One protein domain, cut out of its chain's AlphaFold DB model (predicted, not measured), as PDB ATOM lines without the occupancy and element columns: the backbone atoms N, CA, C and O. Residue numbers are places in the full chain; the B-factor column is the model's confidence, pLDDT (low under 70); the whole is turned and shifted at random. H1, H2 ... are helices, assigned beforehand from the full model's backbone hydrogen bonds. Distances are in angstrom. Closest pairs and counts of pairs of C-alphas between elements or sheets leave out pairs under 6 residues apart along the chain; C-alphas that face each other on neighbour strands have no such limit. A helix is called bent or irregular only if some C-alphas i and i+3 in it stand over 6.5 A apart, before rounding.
ATOM      1  N   GLY A   2      10.953  74.973  54.733       92.06
ATOM      2  CA  GLY A   2      10.997  74.825  56.200       92.06
ATOM      3  C   GLY A   2      12.080  73.885  56.746       92.06
ATOM      4  O   GLY A   2      12.825  74.280  57.630       92.06
ATOM      5  N   GLY A   3      12.230  72.676  56.189       95.19
ATOM      6  CA  GLY A   3      13.240  71.711  56.662       95.19
ATOM      7  C   GLY A   3      14.677  72.246  56.593       95.19
ATOM      8  O   GLY A   3      15.383  72.247  57.594       95.19
ATOM      9  N   GLN A   4      15.068  72.806  55.444       94.75
ATOM     10  CA  GLN A   4      16.393  73.415  55.259       94.75
ATOM     11  C   GLN A   4      16.608  74.645  56.154       94.75
ATOM     12  O   GLN A   4      17.712  74.859  56.645       94.75
ATOM     13  N   ALA A   5      15.559  75.435  56.403       95.56
ATOM     14  CA  ALA A   5      15.627  76.546  57.347       95.56
ATOM     15  C   ALA A   5      15.868  76.054  58.785       95.56
ATOM     16  O   ALA A   5      16.688  76.631  59.491       95.56
ATOM     17  N   MET A   6      15.217  74.966  59.213       95.69
ATOM     18  CA  MET A   6      15.432  74.387  60.547       95.69
ATOM     19  C   MET A   6      16.836  73.795  60.703       95.69
ATOM     20  O   MET A   6      17.469  73.997  61.737       95.69
ATOM     21  N   GLU A   7      17.362  73.129  59.671       97.25
ATOM     22  CA  GLU A   7      18.755  72.662  59.659       97.25
ATOM     23  C   GLU A   7      19.754  73.825  59.747       97.25
ATOM     24  O   GLU A   7      20.717  73.757  60.514       97.25
ATOM     25  N   ALA A   8      19.522  74.907  58.998       95.25
ATOM     26  CA  ALA A   8      20.370  76.096  59.033       95.25
ATOM     27  C   ALA A   8      20.344  76.785  60.410       95.25
ATOM     28  O   ALA A   8      21.401  77.117  60.941       95.25
ATOM     29  N   ILE A   9      19.162  76.913  61.025       96.81
ATOM     30  CA  ILE A   9      19.005  77.436  62.393       96.81
ATOM     31  C   ILE A   9      19.750  76.556  63.403       96.81
ATOM     32  O   ILE A   9      20.405  77.075  64.302       96.81
ATOM     33  N   GLY A  10      19.694  75.230  63.245       96.56
ATOM     34  CA  GLY A  10      20.416  74.293  64.109       96.56
ATOM     35  C   GLY A  10      21.941  74.424  64.022       96.56
ATOM     36  O   GLY A  10      22.629  74.189  65.011       96.56
ATOM     37  N   ARG A  11      22.479  74.829  62.863       97.31
ATOM     38  CA  ARG A  11      23.916  75.109  62.680       97.31
ATOM     39  C   ARG A  11      24.316  76.499  63.167       97.31
ATOM     40  O   ARG A  11      25.437  76.668  63.637       97.31
ATOM     41  N   GLN A  12      23.435  77.485  63.019       94.69
ATOM     42  CA  GLN A  12      23.690  78.886  63.352       94.69
ATOM     43  C   GLN A  12      22.463  79.514  64.037       94.69
ATOM     44  O   GLN A  12      21.642  80.160  63.377       94.69
ATOM     45  N   PRO A  13      22.328  79.360  65.368       94.12
ATOM     46  CA  PRO A  13      21.159  79.847  66.103       94.12
ATOM     47  C   PRO A  13      21.074  81.382  66.168       94.12
ATOM     48  O   PRO A  13      19.974  81.935  66.211       94.12
ATOM     49  N   GLU A  14      22.212  82.080  66.123       97.19
ATOM     50  CA  GLU A  14      22.287  83.552  66.116       97.19
ATOM     51  C   GLU A  14      21.604  84.163  64.880       97.19
ATOM     52  O   GLU A  14      20.969  85.208  64.975       97.19
ATOM     53  N   ALA A  15      21.645  83.464  63.740       96.38
ATOM     54  CA  ALA A  15      21.011  83.883  62.489       96.38
ATOM     55  C   ALA A  15      19.532  83.460  62.381       96.38
ATOM     56  O   ALA A  15      18.920  83.561  61.316       96.38
ATOM     57  N   SER A  16      18.931  82.948  63.460       96.00
ATOM     58  CA  SER A  16      17.610  82.312  63.399       96.00
ATOM     59  C   SER A  16      16.483  83.234  62.944       96.00
ATOM     60  O   SER A  16      15.584  82.792  62.221       96.00
ATOM     61  N   ASN A  17      16.536  84.505  63.341       96.44
ATOM     62  CA  ASN A  17      15.540  85.495  62.953       96.44
ATOM     63  C   ASN A  17      15.610  85.786  61.447       96.44
ATOM     64  O   ASN A  17      14.597  85.700  60.752       96.44
ATOM     65  N   ASP A  18      16.818  86.003  60.923       97.44
ATOM     66  CA  ASP A  18      17.043  86.268  59.499       97.44
ATOM     67  C   ASP A  18      16.647  85.064  58.634       97.44
ATOM     68  O   ASP A  18      15.938  85.213  57.636       97.44
ATOM     69  N   ILE A  19      17.020  83.847  59.052       96.88
ATOM     70  CA  ILE A  19      16.646  82.609  58.351       96.88
ATOM     71  C   ILE A  19      15.123  82.443  58.331       96.88
ATOM     72  O   ILE A  19      14.549  82.125  57.286       96.88
ATOM     73  N   ARG A  20      14.447  82.670  59.465       96.25
ATOM     74  CA  ARG A  20      12.985  82.564  59.549       96.25
ATOM     75  C   ARG A  20      12.297  83.618  58.684       96.25
ATOM     76  O   ARG A  20      11.344  83.277  57.989       96.25
ATOM     77  N   SER A  21      12.780  84.857  58.701       97.19
ATOM     78  CA  SER A  21      12.242  85.944  57.878       97.19
ATOM     79  C   SER A  21      12.341  85.611  56.385       97.19
ATOM     80  O   SER A  21      11.333  85.596  55.676       97.19
ATOM     81  N   ASN A  22      13.526  85.200  55.925       96.88
ATOM     82  CA  ASN A  22      13.747  84.801  54.533       96.88
ATOM     83  C   ASN A  22      12.927  83.563  54.136       96.88
ATOM     84  O   ASN A  22      12.423  83.480  53.012       96.88
ATOM     85  N   MET A  23      12.756  82.608  55.055       97.19
ATOM     86  CA  MET A  23      11.888  81.445  54.859       97.19
ATOM     87  C   MET A  23      10.428  81.863  54.657       97.19
ATOM     88  O   MET A  23       9.787  81.352  53.741       97.19
ATOM     89  N   ILE A  24       9.907  82.774  55.486       96.44
ATOM     90  CA  ILE A  24       8.528  83.268  55.376       96.44
ATOM     91  C   ILE A  24       8.341  84.037  54.069       96.44
ATOM     92  O   ILE A  24       7.377  83.777  53.356       96.44
ATOM     93  N   LEU A  25       9.282  84.912  53.699       97.19
ATOM     94  CA  LEU A  25       9.245  85.622  52.418       97.19
ATOM     95  C   LEU A  25       9.205  84.646  51.235       97.19
ATOM     96  O   LEU A  25       8.369  84.776  50.343       97.19
ATOM     97  N   SER A  26      10.067  83.628  51.251       96.50
ATOM     98  CA  SER A  26      10.102  82.603  50.201       96.50
ATOM     99  C   SER A  26       8.804  81.793  50.147       96.50
ATOM    100  O   SER A  26       8.308  81.497  49.062       96.50
ATOM    101  N   ALA A  27       8.237  81.443  51.306       96.69
ATOM    102  CA  ALA A  27       6.964  80.736  51.390       96.69
ATOM    103  C   ALA A  27       5.810  81.583  50.830       96.69
ATOM    104  O   ALA A  27       5.042  81.081  50.015       96.69
ATOM    105  N   ALA A  28       5.750  82.871  51.180       97.12
ATOM    106  CA  ALA A  28       4.734  83.801  50.697       97.12
ATOM    107  C   ALA A  28       4.783  83.993  49.171       97.12
ATOM    108  O   ALA A  28       3.739  84.081  48.529       97.12
ATOM    109  N   LEU A  29       5.978  84.010  48.568       97.25
ATOM    110  CA  LEU A  29       6.127  84.070  47.110       97.25
ATOM    111  C   LEU A  29       5.543  82.825  46.425       97.25
ATOM    112  O   LEU A  29       4.811  82.946  45.444       97.25
ATOM    113  N   VAL A  30       5.841  81.632  46.950       96.56
ATOM    114  CA  VAL A  30       5.311  80.368  46.410       96.56
ATOM    115  C   VAL A  30       3.797  80.293  46.584       96.56
ATOM    116  O   VAL A  30       3.083  79.956  45.641       96.56
ATOM    117  N   GLU A  31       3.304  80.634  47.772       97.38
ATOM    118  CA  GLU A  31       1.878  80.626  48.085       97.38
ATOM    119  C   GLU A  31       1.104  81.627  47.222       97.38
ATOM    120  O   GLU A  31       0.069  81.272  46.664       97.38
ATOM    121  N   GLY A  32       1.640  82.834  47.012       97.44
ATOM    122  CA  GLY A  32       1.027  83.845  46.151       97.44
ATOM    123  C   GLY A  32       0.848  83.370  44.707       97.44
ATOM    124  O   GLY A  32      -0.228  83.537  44.130       97.44
ATOM    125  N   VAL A  33       1.862  82.714  44.133       97.88
ATOM    126  CA  VAL A  33       1.769  82.143  42.777       97.88
ATOM    127  C   VAL A  33       0.788  80.971  42.733       97.88
ATOM    128  O   VAL A  33      -0.029  80.896  41.816       97.88
ATOM    129  N   ALA A  34       0.830  80.072  43.720       97.94
ATOM    130  CA  ALA A  34      -0.068  78.921  43.783       97.94
ATOM    131  C   ALA A  34      -1.539  79.345  43.925       97.94
ATOM    132  O   ALA A  34      -2.411  78.823  43.230       97.94
ATOM    133  N   PHE A  35      -1.810  80.330  44.782       98.00
ATOM    134  CA  PHE A  35      -3.144  80.883  44.984       98.00
ATOM    135  C   PHE A  35      -3.660  81.588  43.726       98.00
ATOM    136  O   PHE A  35      -4.792  81.356  43.304       98.00
ATOM    137  N   PHE A  36      -2.816  82.386  43.066       97.62
ATOM    138  CA  PHE A  36      -3.175  83.022  41.800       97.62
ATOM    139  C   PHE A  36      -3.475  81.991  40.702       97.62
ATOM    140  O   PHE A  36      -4.483  82.104  40.003       97.62
ATOM    141  N   ALA A  37      -2.650  80.948  40.581       98.06
ATOM    142  CA  ALA A  37      -2.879  79.864  39.629       98.06
ATOM    143  C   ALA A  37      -4.209  79.140  39.895       98.06
ATOM    144  O   ALA A  37      -4.951  78.867  38.952       98.06
ATOM    145  N   LEU A  38      -4.556  78.887  41.163       97.75
ATOM    146  CA  LEU A  38      -5.859  78.326  41.534       97.75
ATOM    147  C   LEU A  38      -7.019  79.208  41.065       97.75
ATOM    148  O   LEU A  38      -7.966  78.688  40.478       97.75
ATOM    149  N   ILE A  39      -6.934  80.528  41.263       97.38
ATOM    150  CA  ILE A  39      -7.960  81.469  40.793       97.38
ATOM    151  C   ILE A  39      -8.119  81.380  39.272       97.38
ATOM    152  O   ILE A  39      -9.243  81.263  38.787       97.38
ATOM    153  N   VAL A  40      -7.016  81.395  38.519       97.25
ATOM    154  CA  VAL A  40      -7.047  81.305  37.050       97.25
ATOM    155  C   VAL A  40      -7.659  79.981  36.587       97.25
ATOM    156  O   VAL A  40      -8.491  79.983  35.681       97.25
ATOM    157  N   CYS A  41      -7.307  78.859  37.219       97.19
ATOM    158  CA  CYS A  41      -7.879  77.548  36.905       97.19
ATOM    159  C   CYS A  41      -9.387  77.491  37.180       97.19
ATOM    160  O   CYS A  41     -10.141  76.995  36.345       97.19
ATOM    161  N   ILE A  42      -9.833  78.014  38.326       97.38
ATOM    162  CA  ILE A  42     -11.257  78.071  38.681       97.38
ATOM    163  C   ILE A  42     -12.007  78.955  37.681       97.38
ATOM    164  O   ILE A  42     -13.030  78.540  37.143       97.38
ATOM    165  N   LEU A  43     -11.475  80.140  37.375       96.75
ATOM    166  CA  LEU A  43     -12.067  81.051  36.401       96.75
ATOM    167  C   LEU A  43     -12.168  80.392  35.016       96.75
ATOM    168  O   LEU A  43     -13.221  80.435  34.389       96.75
ATOM    169  N   GLY A  44     -11.103  79.730  34.559       96.31
ATOM    170  CA  GLY A  44     -11.082  79.012  33.286       96.31
ATOM    171  C   GLY A  44     -12.058  77.834  33.227       96.31
ATOM    172  O   GLY A  44     -12.590  77.551  32.157       96.31
ATOM    173  N   TYR A  45     -12.328  77.171  34.355       95.19
ATOM    174  CA  TYR A  45     -13.345  76.123  34.443       95.19
ATOM    175  C   TYR A  45     -14.770  76.684  34.319       95.19
ATOM    176  O   TYR A  45     -15.586  76.091  33.625       95.19
ATOM    177  N   PHE A  46     -15.067  77.823  34.955       91.19
ATOM    178  CA  PHE A  46     -16.403  78.440  34.926       91.19
ATOM    179  C   PHE A  46     -16.708  79.241  33.651       91.19
ATOM    180  O   PHE A  46     -17.874  79.433  33.324       91.19
ATOM    181  N   LEU A  47     -15.685  79.742  32.951       88.69
ATOM    182  CA  LEU A  47     -15.836  80.461  31.679       88.69
ATOM    183  C   LEU A  47     -15.917  79.530  30.456       88.69
ATOM    184  O   LEU A  47     -15.988  80.020  29.327       88.69
ATOM    185  N   LYS A  48     -15.863  78.212  30.669       60.97
ATOM    186  CA  LYS A  48     -16.006  77.187  29.637       60.97
ATOM    187  C   LYS A  48     -17.420  76.620  29.649       60.97
ATOM    188  O   LYS A  48     -17.956  76.431  28.536       60.97
TER     189      LYS A  48
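AT A GLANCE: This is residues 2 to 48 of the 48 residues of the protein "ATP synthase F(0) sector subunit c" of Bacteroidales bacterium (UniProt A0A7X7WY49). A short helix, H1, folds back beside the near end of a very long helix, H2, as a lopsided helical hairpin, and most of H2 sticks out alone as a long arm, residues 28 to 48 standing free. The printed part has 47 residues, with two named helices, H1 then H2, and no named strand: all helix. It is extended, with a radius of gyration of the C-alphas of 16.5 A, and spans 53 by 14 by 6 A, a rod.

IN THESE COORDINATES: H1, residues 2 to 11, begins at C-alpha 2 (10.997, 74.825, 56.200) and is 14.5 A long. H2, residues 13 to 46, is 48.8 A long and ends at C-alpha 46 (-16.403, 78.440, 34.926). H2 is irregular, with C-alphas 14 and 17 at 7.7 A, and has a kink of 28 degrees near residue 20.

HOW THE PARTS SIT: H1 and H2 form a helical hairpin and touch, H2 with residues 15 to 23 alone; the closest C-alphas, of Ile 9 and Ser 16, are 5.2 A apart. They run opposite ways at a shallow tilt of 5 degrees. In H1 every O i to N i+4 pair is within hydrogen-bond range; in H2, 28 of 30.

THE WHOLE: The two farthest C-alphas, of Glu 14 and Lys 48, are 53.3 A apart. The printed part has no cut, and the link from H1 to H2 is tight. Residue 48, the chain's last, has pLDDT under 70.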